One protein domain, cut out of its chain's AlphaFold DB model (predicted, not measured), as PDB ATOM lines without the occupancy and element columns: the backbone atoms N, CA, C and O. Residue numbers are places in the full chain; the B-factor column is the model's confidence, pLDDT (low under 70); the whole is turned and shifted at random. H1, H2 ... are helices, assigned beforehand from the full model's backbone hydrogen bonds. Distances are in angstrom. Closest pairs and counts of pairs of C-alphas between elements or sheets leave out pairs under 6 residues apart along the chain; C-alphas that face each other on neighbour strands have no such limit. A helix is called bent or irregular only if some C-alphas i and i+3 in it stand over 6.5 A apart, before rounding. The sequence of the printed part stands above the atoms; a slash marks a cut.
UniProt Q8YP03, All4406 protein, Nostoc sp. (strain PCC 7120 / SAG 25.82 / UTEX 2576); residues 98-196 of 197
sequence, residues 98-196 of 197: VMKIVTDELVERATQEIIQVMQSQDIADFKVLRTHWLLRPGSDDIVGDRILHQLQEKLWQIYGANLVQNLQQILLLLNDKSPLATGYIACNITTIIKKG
ATOM      1  N   VAL A  98      18.636   2.135  -2.849       89.69
ATOM      2  CA  VAL A  98      19.658   1.429  -2.059       89.69
ATOM      3  C   VAL A  98      19.605  -0.067  -2.360       89.69
ATOM      4  O   VAL A  98      20.638  -0.664  -2.639       89.69
ATOM      5  N   MET A  99      18.402  -0.645  -2.418       90.19
ATOM      6  CA  MET A  99      18.148  -2.034  -2.803       90.19
ATOM      7  C   MET A  99      18.835  -2.384  -4.121       90.19
ATOM      8  O   MET A  99      19.573  -3.364  -4.193       90.19
ATOM      9  N   LYS A 100      18.635  -1.559  -5.158       87.62
ATOM     10  CA  LYS A 100      19.252  -1.772  -6.472       87.62
ATOM     11  C   LYS A 100      20.781  -1.765  -6.389       87.62
ATOM     12  O   LYS A 100      21.418  -2.641  -6.957       87.62
ATOM     13  N   ILE A 101      21.361  -0.797  -5.683       88.44
ATOM     14  CA  ILE A 101      22.820  -0.635  -5.598       88.44
ATOM     15  C   ILE A 101      23.456  -1.777  -4.811       88.44
ATOM     16  O   ILE A 101      24.422  -2.368  -5.280       88.44
ATOM     17  N   VAL A 102      22.895  -2.114  -3.649       92.31
ATOM     18  CA  VAL A 102      23.393  -3.208  -2.807       92.31
ATOM     19  C   VAL A 102      23.252  -4.550  -3.526       92.31
ATOM     20  O   VAL A 102      24.145  -5.381  -3.427       92.31
ATOM     21  N   THR A 103      22.174  -4.750  -4.291       92.00
ATOM     22  CA  THR A 103      21.994  -5.947  -5.129       92.00
ATOM     23  C   THR A 103      23.065  -6.043  -6.217       92.00
ATOM     24  O   THR A 103      23.680  -7.096  -6.371       92.00
ATOM     25  N   ASP A 104      23.320  -4.952  -6.950       90.75
ATOM     26  CA  ASP A 104      24.355  -4.921  -7.992       90.75
ATOM     27  C   ASP A 104      25.753  -5.188  -7.390       90.75
ATOM     28  O   ASP A 104      26.527  -5.968  -7.944       90.75
ATOM     29  N   GLU A 105      26.062  -4.583  -6.237       91.94
ATOM     30  CA  GLU A 105      27.322  -4.784  -5.506       91.94
ATOM     31  C   GLU A 105      27.459  -6.225  -4.990       91.94
ATOM     32  O   GLU A 105      28.526  -6.823  -5.103       91.94
ATOM     33  N   LEU A 106      26.379  -6.810  -4.461       94.88
ATOM     34  CA  LEU A 106      26.345  -8.199  -3.998       94.88
ATOM     35  C   LEU A 106      26.706  -9.169  -5.127       94.88
ATOM     36  O   LEU A 106      27.533 -10.063  -4.944       94.88
ATOM     37  N   VAL A 107      26.091  -8.980  -6.296       95.06
ATOM     38  CA  VAL A 107      26.346  -9.797  -7.487       95.06
ATOM     39  C   VAL A 107      27.786  -9.625  -7.965       95.06
ATOM     40  O   VAL A 107      28.440 -10.616  -8.295       95.06
ATOM     41  N   GLU A 108      28.297  -8.391  -7.990       95.00
ATOM     42  CA  GLU A 108      29.677  -8.126  -8.395       95.00
ATOM     43  C   GLU A 108      30.670  -8.800  -7.445       95.00
ATOM     44  O   GLU A 108      31.526  -9.556  -7.900       95.00
ATOM     45  N   ARG A 109      30.505  -8.641  -6.125       95.75
ATOM     46  CA  ARG A 109      31.375  -9.304  -5.142       95.75
ATOM     47  C   ARG A 109      31.311 -10.822  -5.236       95.75
ATOM     48  O   ARG A 109      32.358 -11.456  -5.276       95.75
ATOM     49  N   ALA A 110      30.118 -11.406  -5.346       97.12
ATOM     50  CA  ALA A 110      29.972 -12.852  -5.524       97.12
ATOM     51  C   ALA A 110      30.662 -13.352  -6.807       97.12
ATOM     52  O   ALA A 110      31.273 -14.420  -6.808       97.12
ATOM     53  N   THR A 111      30.603 -12.566  -7.889       97.56
ATOM     54  CA  THR A 111      31.312 -12.868  -9.142       97.56
ATOM     55  C   THR A 111      32.826 -12.854  -8.923       97.56
ATOM     56  O   THR A 111      33.502 -13.816  -9.287       97.56
ATOM     57  N   GLN A 112      33.356 -11.803  -8.290       97.62
ATOM     58  CA  GLN A 112      34.792 -11.669  -8.018       97.62
ATOM     59  C   GLN A 112      35.315 -12.763  -7.081       97.62
ATOM     60  O   GLN A 112      36.379 -13.315  -7.341       97.62
ATOM     61  N   GLU A 113      34.558 -13.139  -6.045       97.81
ATOM     62  CA  GLU A 113      34.923 -14.242  -5.147       97.81
ATOM     63  C   GLU A 113      35.086 -15.563  -5.908       97.81
ATOM     64  O   GLU A 113      36.075 -16.265  -5.720       97.81
ATOM     65  N   ILE A 114      34.157 -15.886  -6.818       97.38
ATOM     66  CA  ILE A 114      34.256 -17.097  -7.646       97.38
ATOM     67  C   ILE A 114      35.495 -17.044  -8.545       97.38
ATOM     68  O   ILE A 114      36.226 -18.030  -8.632       97.38
ATOM     69  N   ILE A 115      35.764 -15.901  -9.185       97.06
ATOM     70  CA  ILE A 115      36.957 -15.729 -10.026       97.06
ATOM     71  C   ILE A 115      38.231 -15.930  -9.206       97.06
ATOM     72  O   ILE A 115      39.127 -16.662  -9.636       97.06
ATOM     73  N   GLN A 116      38.299 -15.308  -8.031       97.19
ATOM     74  CA  GLN A 116      39.461 -15.353  -7.155       97.19
ATOM     75  C   GLN A 116      39.723 -16.773  -6.646       97.19
ATOM     76  O   GLN A 116      40.834 -17.271  -6.810       97.19
ATOM     77  N   VAL A 117      38.697 -17.469  -6.144       96.88
ATOM     78  CA  VAL A 117      38.821 -18.853  -5.654       96.88
ATOM     79  C   VAL A 117      39.237 -19.807  -6.770       96.88
ATOM     80  O   VAL A 117      40.008 -20.735  -6.540       96.88
ATOM     81  N   MET A 118      38.773 -19.593  -8.003       93.88
ATOM     82  CA  MET A 118      39.211 -20.421  -9.131       93.88
ATOM     83  C   MET A 118      40.702 -20.265  -9.434       93.88
ATOM     84  O   MET A 118      41.332 -21.222  -9.885       93.88
ATOM     85  N   GLN A 119      41.281 -19.099  -9.152       93.81
ATOM     86  CA  GLN A 119      42.710 -18.847  -9.330       93.81
ATOM     87  C   GLN A 119      43.535 -19.321  -8.128       93.81
ATOM     88  O   GLN A 119      44.569 -19.958  -8.318       93.81
ATOM     89  N   SER A 120      43.091 -19.025  -6.905       96.12
ATOM     90  CA  SER A 120      43.831 -19.326  -5.673       96.12
ATOM     91  C   SER A 120      43.663 -20.769  -5.200       96.12
ATOM     92  O   SER A 120      44.544 -21.292  -4.523       96.12
ATOM     93  N   GLN A 121      42.543 -21.410  -5.558       94.62
ATOM     94  CA  GLN A 121      42.080 -22.685  -5.000       94.62
ATOM     95  C   GLN A 121      41.903 -22.647  -3.467       94.62
ATOM     96  O   GLN A 121      41.885 -23.695  -2.818       94.62
ATOM     97  N   ASP A 122      41.745 -21.454  -2.882       94.88
ATOM     98  CA  ASP A 122      41.534 -21.257  -1.448       94.88
ATOM     99  C   ASP A 122      40.110 -20.772  -1.164       94.88
ATOM    100  O   ASP A 122      39.682 -19.703  -1.590       94.88
ATOM    101  N   ILE A 123      39.365 -21.557  -0.388       94.75
ATOM    102  CA  ILE A 123      37.986 -21.237  -0.015       94.75
ATOM    103  C   ILE A 123      37.891 -20.073   0.983       94.75
ATOM    104  O   ILE A 123      36.795 -19.563   1.203       94.75
ATOM    105  N   ALA A 124      39.006 -19.657   1.599       94.19
ATOM    106  CA  ALA A 124      39.055 -18.493   2.484       94.19
ATOM    107  C   ALA A 124      38.788 -17.170   1.746       94.19
ATOM    108  O   ALA A 124      38.410 -16.184   2.381       94.19
ATOM    109  N   ASP A 125      38.931 -17.159   0.417       95.50
ATOM    110  CA  ASP A 125      38.601 -16.008  -0.424       95.50
ATOM    111  C   ASP A 125      37.084 -15.765  -0.525       95.50
ATOM    112  O   ASP A 125      36.659 -14.652  -0.839       95.50
ATOM    113  N   PHE A 126      36.250 -16.759  -0.193       96.38
ATOM    114  CA  PHE A 126      34.809 -16.551  -0.069       96.38
ATOM    115  C   PHE A 126      34.464 -15.772   1.200       96.38
ATOM    116  O   PHE A 126      34.695 -16.225   2.327       96.38
ATOM    117  N   LYS A 127      33.796 -14.632   1.020       94.12
ATOM    118  CA  LYS A 127      33.264 -13.814   2.113       94.12
ATOM    119  C   LYS A 127      31.745 -13.821   2.061       94.12
ATOM    120  O   LYS A 127      31.110 -14.464   2.892       94.12
ATOM    121  N   VAL A 128      31.172 -13.180   1.050       95.62
ATOM    122  CA  VAL A 128      29.732 -13.041   0.833       95.62
ATOM    123  C   VAL A 128      29.088 -14.398   0.590       95.62
ATOM    124  O   VAL A 128      28.105 -14.723   1.254       95.62
ATOM    125  N   LEU A 129      29.650 -15.222  -0.301       96.44
ATOM    126  CA  LEU A 129      29.082 -16.542  -0.609       96.44
ATOM    127  C   LEU A 129      29.193 -17.522   0.564       96.44
ATOM    128  O   LEU A 129      28.497 -18.538   0.580       96.44
ATOM    129  N   ARG A 130      30.040 -17.212   1.552       96.25
ATOM    130  CA  ARG A 130      30.157 -17.954   2.808       96.25
ATOM    131  C   ARG A 130      29.126 -17.517   3.836       96.25
ATOM    132  O   ARG A 130      28.559 -18.378   4.503       96.25
ATOM    133  N   THR A 131      28.875 -16.217   3.966       94.56
ATOM    134  CA  THR A 131      28.013 -15.655   5.020       94.56
ATOM    135  C   THR A 131      26.556 -15.475   4.613       94.56
ATOM    136  O   THR A 131      25.700 -15.459   5.492       94.56
ATOM    137  N   HIS A 132      26.250 -15.425   3.314       93.94
ATOM    138  CA  HIS A 132      24.898 -15.198   2.812       93.94
ATOM    139  C   HIS A 132      24.419 -16.346   1.943       93.94
ATOM    140  O   HIS A 132      25.125 -16.792   1.040       93.94
ATOM    141  N   TRP A 133      23.178 -16.774   2.149       92.00
ATOM    142  CA  TRP A 133      22.502 -17.662   1.215       92.00
ATOM    143  C   TRP A 133      21.769 -16.816   0.172       92.00
ATOM    144  O   TRP A 133      20.804 -16.131   0.497       92.00
ATOM    145  N   LEU A 134      22.235 -16.836  -1.080       91.12
ATOM    146  CA  LEU A 134      21.700 -15.987  -2.154       91.12
ATOM    147  C   LEU A 134      20.261 -16.347  -2.545       91.12
ATOM    148  O   LEU A 134      19.542 -15.516  -3.096       91.12
ATOM    149  N   LEU A 135      19.838 -17.583  -2.270       86.12
ATOM    150  CA  LEU A 135      18.447 -17.981  -2.416       86.12
ATOM    151  C   LEU A 135      17.670 -17.534  -1.182       86.12
ATOM    152  O   LEU A 135      17.989 -17.944  -0.069       86.12
ATOM    153  N   ARG A 136      16.618 -16.741  -1.392       80.00
ATOM    154  CA  ARG A 136      15.759 -16.244  -0.317       80.00
ATOM    155  C   ARG A 136      15.155 -17.404   0.509       80.00
ATOM    156  O   ARG A 136      14.394 -18.206  -0.035       80.00
ATOM    157  N   PRO A 137      15.415 -17.476   1.827       67.44
ATOM    158  CA  PRO A 137      14.876 -18.528   2.691       67.44
ATOM    159  C   PRO A 137      13.343 -18.498   2.857       67.44
ATOM    160  O   PRO A 137      12.766 -17.544   3.389       67.44
ATOM    161  N   GLY A 138      12.676 -19.604   2.516       63.78
ATOM    162  CA  GLY A 138      11.250 -19.815   2.805       63.78
ATOM    163  C   GLY A 138      10.281 -19.129   1.838       63.78
ATOM    164  O   GLY A 138       9.177 -18.780   2.249       63.78
ATOM    165  N   SER A 139      10.689 -18.922   0.585       56.22
ATOM    166  CA  SER A 139       9.799 -18.527  -0.509       56.22
ATOM    167  C   SER A 139      10.005 -19.442  -1.713       56.22
ATOM    168  O   SER A 139      11.141 -19.589  -2.161       56.22
ATOM    169  N   ASP A 140       8.916 -19.961  -2.278       51.25
ATOM    170  CA  ASP A 140       8.897 -20.636  -3.588       51.25
ATOM    171  C   ASP A 140       8.965 -19.622  -4.764       51.25
ATOM    172  O   ASP A 140       8.807 -19.988  -5.926       51.25
ATOM    173  N   ASP A 141       9.192 -18.332  -4.465       50.09
ATOM    174  CA  ASP A 141       8.988 -17.197  -5.372       50.09
ATOM    175  C   ASP A 141      10.230 -16.740  -6.163       50.09
ATOM    176  O   ASP A 141      11.341 -16.608  -5.647       50.09
ATOM    177  N   ILE A 142       9.933 -16.307  -7.393       52.47
ATOM    178  CA  ILE A 142      10.749 -15.740  -8.490       52.47
ATOM    179  C   ILE A 142      11.695 -14.580  -8.077       52.47
ATOM    180  O   ILE A 142      12.570 -14.175  -8.836       52.47
ATOM    181  N   VAL A 143      11.558 -13.991  -6.888       51.19
ATOM    182  CA  VAL A 143      12.261 -12.744  -6.512       51.19
ATOM    183  C   VAL A 143      13.735 -12.976  -6.139       51.19
ATOM    184  O   VAL A 143      14.604 -12.194  -6.542       51.19
ATOM    185  N   GLY A 144      14.039 -14.079  -5.440       57.97
ATOM    186  CA  GLY A 144      15.422 -14.513  -5.183       57.97
ATOM    187  C   GLY A 144      16.166 -14.900  -6.467       57.97
ATOM    188  O   GLY A 144      17.396 -14.867  -6.518       57.97
ATOM    189  N   ASP A 145      15.422 -15.183  -7.538       69.81
ATOM    190  CA  ASP A 145      15.982 -15.577  -8.830       69.81
ATOM    191  C   ASP A 145      16.754 -14.443  -9.470       69.81
ATOM    192  O   ASP A 145      17.695 -14.711 -10.199       69.81
ATOM    193  N   ARG A 146      16.423 -13.179  -9.183       81.88
ATOM    194  CA  ARG A 146      17.083 -12.054  -9.848       81.88
ATOM    195  C   ARG A 146      18.580 -11.984  -9.539       81.88
ATOM    196  O   ARG A 146      19.364 -11.784 -10.460       81.88
ATOM    197  N   ILE A 147      18.971 -12.144  -8.272       89.56
ATOM    198  CA  ILE A 147      20.389 -12.124  -7.864       89.56
ATOM    199  C   ILE A 147      21.126 -13.290  -8.520       89.56
ATOM    200  O   ILE A 147      22.170 -13.100  -9.141       89.56
ATOM    201  N   LEU A 148      20.547 -14.489  -8.420       89.44
ATOM    202  CA  LEU A 148      21.125 -15.707  -8.982       89.44
ATOM    203  C   LEU A 148      21.239 -15.632 -10.509       89.44
ATOM    204  O   LEU A 148      22.277 -15.993 -11.047       89.44
ATOM    205  N   HIS A 149      20.222 -15.107 -11.193       89.06
ATOM    206  CA  HIS A 149      20.202 -14.931 -12.642       89.06
ATOM    207  C   HIS A 149      21.274 -13.945 -13.101       89.06
ATOM    208  O   HIS A 149      22.056 -14.268 -13.986       89.06
ATOM    209  N   GLN A 150      21.370 -12.767 -12.474       91.69
ATOM    210  CA  GLN A 150      22.395 -11.776 -12.826       91.69
ATOM    211  C   GLN A 150      23.815 -12.299 -12.583       91.69
ATOM    212  O   GLN A 150      24.710 -12.083 -13.403       91.69
ATOM    213  N   LEU A 151      24.021 -13.000 -11.464       94.12
ATOM    214  CA  LEU A 151      25.291 -13.654 -11.160       94.12
ATOM    215  C   LEU A 151      25.621 -14.710 -12.217       94.12
ATOM    216  O   LEU A 151      26.732 -14.741 -12.741       94.12
ATOM    217  N   GLN A 152      24.650 -15.542 -12.576       92.31
ATOM    218  CA  GLN A 152      24.835 -16.579 -13.577       92.31
ATOM    219  C   GLN A 152      25.129 -15.997 -14.966       92.31
ATOM    220  O   GLN A 152      26.044 -16.477 -15.629       92.31
ATOM    221  N   GLU A 153      24.415 -14.951 -15.395       93.31
ATOM    222  CA  GLU A 153      24.687 -14.250 -16.655       93.31
ATOM    223  C   GLU A 153      26.131 -13.741 -16.695       93.31
ATOM    224  O   GLU A 153      26.847 -14.005 -17.660       93.31
ATOM    225  N   LYS A 154      26.594 -13.075 -15.629       95.12
ATOM    226  CA  LYS A 154      27.982 -12.601 -15.521       95.12
ATOM    227  C   LYS A 154      28.988 -13.745 -15.593       95.12
ATOM    228  O   LYS A 154      29.937 -13.675 -16.369       95.12
ATOM    229  N   LEU A 155      28.773 -14.814 -14.830       95.75
ATOM    230  CA  LEU A 155      29.665 -15.973 -14.826       95.75
ATOM    231  C   LEU A 155      29.679 -16.696 -16.180       95.75
ATOM    232  O   LEU A 155      30.733 -17.159 -16.617       95.75
ATOM    233  N   TRP A 156      28.543 -16.759 -16.876       94.62
ATOM    234  CA  TRP A 156      28.458 -17.335 -18.216       94.62
ATOM    235  C   TRP A 156      29.245 -16.517 -19.241       94.62
ATOM    236  O   TRP A 156      29.935 -17.100 -20.072       94.62
ATOM    237  N   GLN A 157      29.220 -15.183 -19.162       95.81
ATOM    238  CA  GLN A 157      30.051 -14.337 -20.033       95.81
ATOM    239  C   GLN A 157      31.556 -14.573 -19.827       95.81
ATOM    240  O   GLN A 157      32.337 -14.391 -20.757       95.81
ATOM    241  N   ILE A 158      31.964 -14.991 -18.627       95.56
ATOM    242  CA  ILE A 158      33.370 -15.234 -18.282       95.56
ATOM    243  C   ILE A 158      33.805 -16.653 -18.670       95.56
ATOM    244  O   ILE A 158      34.861 -16.834 -19.274       95.56
ATOM    245  N   TYR A 159      33.011 -17.665 -18.314       95.06
ATOM    246  CA  TYR A 159      33.412 -19.075 -18.408       95.06
ATOM    247  C   TYR A 159      32.723 -19.857 -19.533       95.06
ATOM    248  O   TYR A 159      33.189 -20.939 -19.900       95.06
ATOM    249  N   GLY A 160      31.620 -19.342 -20.081       93.75
ATOM    250  CA  GLY A 160      30.815 -20.005 -21.105       93.75
ATOM    251  C   GLY A 160      30.432 -21.433 -20.716       93.75
ATOM    252  O   GLY A 160      30.072 -21.712 -19.572       93.75
ATOM    253  N   ALA A 161      30.585 -22.363 -21.661       93.31
ATOM    254  CA  ALA A 161      30.252 -23.777 -21.477       93.31
ATOM    255  C   ALA A 161      31.019 -24.471 -20.331       93.31
ATOM    256  O   ALA A 161      30.554 -25.487 -19.819       93.31
ATOM    257  N   ASN A 162      32.156 -23.918 -19.889       94.31
ATOM    258  CA  ASN A 162      32.941 -24.480 -18.787       94.31
ATOM    259  C   ASN A 162      32.409 -24.077 -17.403       94.31
ATOM    260  O   ASN A 162      32.911 -24.575 -16.396       94.31
ATOM    261  N   LEU A 163      31.399 -23.199 -17.325       94.38
ATOM    262  CA  LEU A 163      30.870 -22.688 -16.058       94.38
ATOM    263  C   LEU A 163      30.502 -23.815 -15.088       94.38
ATOM    264  O   LEU A 163      30.965 -23.824 -13.951       94.38
ATOM    265  N   VAL A 164      29.705 -24.789 -15.536       95.06
ATOM    266  CA  VAL A 164      29.238 -25.886 -14.674       95.06
ATOM    267  C   VAL A 164      30.413 -26.710 -14.142       95.06
ATOM    268  O   VAL A 164      30.448 -27.018 -12.954       95.06
ATOM    269  N   GLN A 165      31.397 -27.018 -14.991       95.12
ATOM    270  CA  GLN A 165      32.585 -27.772 -14.588       95.12
ATOM    271  C   GLN A 165      33.431 -26.997 -13.566       95.12
ATOM    272  O   GLN A 165      33.861 -27.571 -12.567       95.12
ATOM    273  N   ASN A 166      33.623 -25.692 -13.770       94.44
ATOM    274  CA  ASN A 166      34.364 -24.832 -12.846       94.44
ATOM    275  C   ASN A 166      33.668 -24.754 -11.477       94.44
ATOM    276  O   ASN A 166      34.295 -24.937 -10.436       94.44
ATOM    277  N   LEU A 167      32.344 -24.577 -11.461       95.81
ATOM    278  CA  LEU A 167      31.567 -24.575 -10.220       95.81
ATOM    279  C   LEU A 167      31.611 -25.939  -9.506       95.81
ATOM    280  O   LEU A 167      31.679 -25.990  -8.279       95.81
ATOM    281  N   GLN A 168      31.640 -27.050 -10.248       95.94
ATOM    282  CA  GLN A 168      31.846 -28.380  -9.665       95.94
ATOM    283  C   GLN A 168      33.237 -28.532  -9.035       95.94
ATOM    284  O   GLN A 168      33.347 -29.148  -7.978       95.94
ATOM    285  N   GLN A 169      34.286 -27.942  -9.618       95.56
ATOM    286  CA  GLN A 169      35.618 -27.927  -9.001       95.56
ATOM    287  C   GLN A 169      35.617 -27.175  -7.665       95.56
ATOM    288  O   GLN A 169      36.210 -27.662  -6.706       95.56
ATOM    289  N   ILE A 170      34.887 -26.058  -7.556       96.25
ATOM    290  CA  ILE A 170      34.708 -25.356  -6.271       96.25
ATOM    291  C   ILE A 170      34.076 -26.284  -5.235       96.25
ATOM    292  O   ILE A 170      34.552 -26.345  -4.105       96.25
ATOM    293  N   LEU A 171      33.032 -27.037  -5.602       96.44
ATOM    294  CA  LEU A 171      32.391 -27.978  -4.677       96.44
ATOM    295  C   LEU A 171      33.371 -29.045  -4.165       96.44
ATOM    296  O   LEU A 171      33.297 -29.411  -2.996       96.44
ATOM    297  N   LEU A 172      34.319 -29.493  -4.995       96.25
ATOM    298  CA  LEU A 172      35.357 -30.435  -4.568       96.25
ATOM    299  C   LEU A 172      36.314 -29.832  -3.527       96.25
ATOM    300  O   LEU A 172      36.737 -30.551  -2.626       96.25
ATOM    301  N   LEU A 173      36.616 -28.528  -3.595       94.94
ATOM    302  CA  LEU A 173      37.451 -27.835  -2.596       94.94
ATOM    303  C   LEU A 173      36.795 -27.760  -1.207       94.94
ATOM    304  O   LEU A 173      37.482 -27.581  -0.198       94.94
ATOM    305  N   LEU A 174      35.466 -27.881  -1.152       94.88
ATOM    306  CA  LEU A 174      34.692 -27.853   0.090       94.88
ATOM    307  C   LEU A 174      34.640 -29.221   0.785       94.88
ATOM    308  O   LEU A 174      34.207 -29.287   1.937       94.88
ATOM    309  N   ASN A 175      35.079 -30.295   0.119       91.38
ATOM    310  CA  ASN A 175      35.130 -31.624   0.722       91.38
ATOM    311  C   ASN A 175      36.019 -31.608   1.977       91.38
ATOM    312  O   ASN A 175      37.046 -30.932   2.029       91.38
ATOM    313  N   ASP A 176      35.587 -32.335   3.007       89.50
ATOM    314  CA  ASP A 176      36.270 -32.468   4.303       89.50
ATOM    315  C   ASP A 176      36.431 -31.165   5.116       89.50
ATOM    316  O   ASP A 176      37.093 -31.141   6.157       89.50
ATOM    317  N   LYS A 177      35.793 -30.066   4.694       92.94
ATOM    318  CA  LYS A 177      35.752 -28.808   5.446       92.94
ATOM    319  C   LYS A 177      34.564 -28.796   6.409       92.94
ATOM    320  O   LYS A 177      33.484 -29.298   6.108       92.94
ATOM    321  N   SER A 178      34.753 -28.191   7.583       92.69
ATOM    322  CA  SER A 178      33.675 -28.087   8.574       92.69
ATOM    323  C   SER A 178      32.508 -27.217   8.066       92.69
ATOM    324  O   SER A 178      32.757 -26.257   7.333       92.69
ATOM    325  N   PRO A 179      31.259 -27.457   8.516       89.19
ATOM    326  CA  PRO A 179      30.107 -26.635   8.134       89.19
ATOM    327  C   PRO A 179      30.275 -25.138   8.431       89.19
ATOM    328  O   PRO A 179      29.809 -24.298   7.671       89.19
ATOM    329  N   LEU A 180      30.977 -24.780   9.512       88.81
ATOM    330  CA  LEU A 180      31.256 -23.377   9.840       88.81
ATOM    331  C   LEU A 180      32.298 -22.749   8.906       88.81
ATOM    332  O   LEU A 180      32.240 -21.547   8.642       88.81
ATOM    333  N   ALA A 181      33.244 -23.544   8.402       91.50
ATOM    334  CA  ALA A 181      34.228 -23.079   7.429       91.50
ATOM    335  C   ALA A 181      33.589 -22.868   6.052       91.50
ATOM    336  O   ALA A 181      33.895 -21.883   5.389       91.50
ATOM    337  N   THR A 182      32.678 -23.751   5.638       93.25
ATOM    338  CA  THR A 182      32.018 -23.662   4.329       93.25
ATOM    339  C   THR A 182      30.813 -22.724   4.319       93.25
ATOM    340  O   THR A 182      30.504 -22.159   3.272       93.25
ATOM    341  N   GLY A 183      30.144 -22.521   5.457       94.06
ATOM    342  CA  GLY A 183      28.960 -21.671   5.562       94.06
ATOM    343  C   GLY A 183      27.932 -21.990   4.473       94.06
ATOM    344  O   GLY A 183      27.549 -23.144   4.279       94.06
ATOM    345  N   TYR A 184      27.524 -20.971   3.718       94.69
ATOM    346  CA  TYR A 184      26.559 -21.108   2.626       94.69
ATOM    347  C   TYR A 184      27.174 -21.395   1.247       94.69
ATOM    348  O   TYR A 184      26.418 -21.521   0.279       94.69
ATOM    349  N   ILE A 185      28.502 -21.556   1.124       96.88
ATOM    350  CA  ILE A 185      29.173 -21.674  -0.187       96.88
ATOM    351  C   ILE A 185      28.578 -22.839  -0.980       96.88
ATOM    352  O   ILE A 185      28.095 -22.649  -2.094       96.88
ATOM    353  N   ALA A 186      28.546 -24.039  -0.392       95.19
ATOM    354  CA  ALA A 186      28.065 -25.237  -1.079       95.19
ATOM    355  C   ALA A 186      26.613 -25.080  -1.564       95.19
ATOM    356  O   ALA A 186      26.293 -25.442  -2.700       95.19
ATOM    357  N   CYS A 187      25.748 -24.489  -0.732       92.50
ATOM    358  CA  CYS A 187      24.351 -24.218  -1.065       92.50
ATOM    359  C   CYS A 187      24.230 -23.228  -2.229       92.50
ATOM    360  O   CYS A 187      23.465 -23.472  -3.163       92.50
ATOM    361  N   ASN A 188      25.003 -22.142  -2.202       94.94
ATOM    362  CA  ASN A 188      25.021 -21.137  -3.261       94.94
ATOM    363  C   ASN A 188      25.495 -21.726  -4.588       94.94
ATOM    364  O   ASN A 188      24.764 -21.665  -5.573       94.94
ATOM    365  N   ILE A 189      26.669 -22.366  -4.603       95.69
ATOM    366  CA  ILE A 189      27.248 -22.955  -5.817       95.69
ATOM    367  C   ILE A 189      26.311 -24.015  -6.412       95.69
ATOM    368  O   ILE A 189      26.031 -23.996  -7.609       95.69
ATOM    369  N   THR A 190      25.737 -24.884  -5.573       93.75
ATOM    370  CA  THR A 190      24.753 -25.883  -6.023       93.75
ATOM    371  C   THR A 190      23.509 -25.229  -6.627       93.75
ATOM    372  O   THR A 190      22.979 -25.712  -7.627       93.75
ATOM    373  N   THR A 191      23.031 -24.129  -6.041       91.44
ATOM    374  CA  THR A 191      21.856 -23.406  -6.549       91.44
ATOM    375  C   THR A 191      22.148 -22.753  -7.900       91.44
ATOM    376  O   THR A 191      21.325 -22.859  -8.806       91.44
ATOM    377  N   ILE A 192      23.330 -22.146  -8.062       92.25
ATOM    378  CA  ILE A 192      23.767 -21.537  -9.327       92.25
ATOM    379  C   ILE A 192      23.836 -22.595 -10.437       92.25
ATOM    380  O   ILE A 192      23.329 -22.359 -11.530       92.25
ATOM    381  N   ILE A 193      24.385 -23.785 -10.154       91.88
ATOM    382  CA  ILE A 193      24.422 -24.892 -11.126       91.88
ATOM    383  C   ILE A 193      23.003 -25.317 -11.529       91.88
ATOM    384  O   ILE A 193      22.724 -25.474 -12.713       91.88
ATOM    385  N   LYS A 194      22.099 -25.502 -10.557       86.62
ATOM    386  CA  LYS A 194      20.736 -25.998 -10.818       86.62
ATOM    387  C   LYS A 194      19.869 -25.031 -11.618       86.62
ATOM    388  O   LYS A 194      19.022 -25.497 -12.364       86.62
ATOM    389  N   LYS A 195      20.032 -23.718 -11.429       74.81
ATOM    390  CA  LYS A 195      19.245 -22.706 -12.153       74.81
ATOM    391  C   LYS A 195      19.781 -22.393 -13.549       74.81
ATOM    392  O   LYS A 195      19.089 -21.722 -14.305       74.81
ATOM    393  N   GLY A 196      20.981 -22.876 -13.878       58.97
ATOM    394  CA  GLY A 196      21.627 -22.610 -15.157       58.97
ATOM    395  C   GLY A 196      21.557 -23.694 -16.218       58.97
ATOM    396  O   GLY A 196      22.219 -23.556 -17.247       58.97
TER     397      GLY A 196
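This is residues 98 to 196 of the 197 residues of the protein "All4406 protein" of Nostoc sp. (strain PCC 7120 / SAG 25.82 / UTEX 2576) (UniProt Q8YP03). A long helix, H3, folds into a V, with H1 along one side of it, chiefly on the arm H3a, and H5 on the other side, set between the arms next to H3b and crossing H3a. The short H2 lies towards the open end of the V and packs on H1, with the short H4 farther out, while residues 137 to 142 stick out as a free loop. The printed part has 99 residues with five named helices, H1 to H5 in chain order, and no named strand; its class is all helix, and the helix packing is mostly crossed. It is compact, with a radius of gyration of the C-alphas of 12.8 A, and rounded, spanning 34 by 30 by 24 A.

Start with H1, residues 98 to 120. Its residues 106 to 113 touch H2, residues 128 to 131; the closest C-alphas are those of Ala 110 and Leu 129, 6.2 A apart. Next look at H3, residues 145 to 173, assigned as one helix by its hydrogen bonds but bent: C-alphas 158 and 161 are 9.6 A apart. Its arms, H3a, residues 145 to 158, and H3b, residues 161 to 173, are about perpendicular at 73 degrees; H3b is itself irregular, with C-alphas 161 and 164 7.2 A apart. Residues 103 to 111 of H1 touch H3a at a steep tilt of 42 degrees, the same way, closest at the C-alphas of Val 107 and Leu 151, 5.4 A. H1 and H3b only just touch, with 3 pairs of C-alphas within 8 A. H4, residues 179 to 182, is close to H2 but not clearly touching it; the closest C-alphas, of Arg 130 and Thr 182, are 6.2 A apart. H5, residues 185 to 195, touches H3b at a shallow tilt of 25 degrees, opposite ways, closest at the C-alphas of Val 164 and Ile 193, 6.1 A. H5 is about perpendicular to H3a at 86 degrees and touches its residues 148 to 152, closest at the C-alphas of Leu 148 and Ile 192, 6.4 A. H1 and H5 are apart. Each O i to N i+4 pair is within hydrogen-bond range in H1, H3a and H5, and 8 of 9 are in H3b; H2 and H4 are too short for such a pair.

Find C-alpha 98 at (19.658, 1.429, -2.059); from there H1 runs 32.1 A to C-alpha 120. H3a covers 19.8 A and H3b 20.6 A. H5 runs 15.6 A, ending at C-alpha 195 at (19.245, -22.706, -12.153).

The C-alphas farthest apart are those of Val 98 and Asp 176, 38.3 A. The printed part has no cut; the link from H2 to H3, 13 residues, is long. Look for pLDDT under 70 at residues 137 to 145 and residue 196.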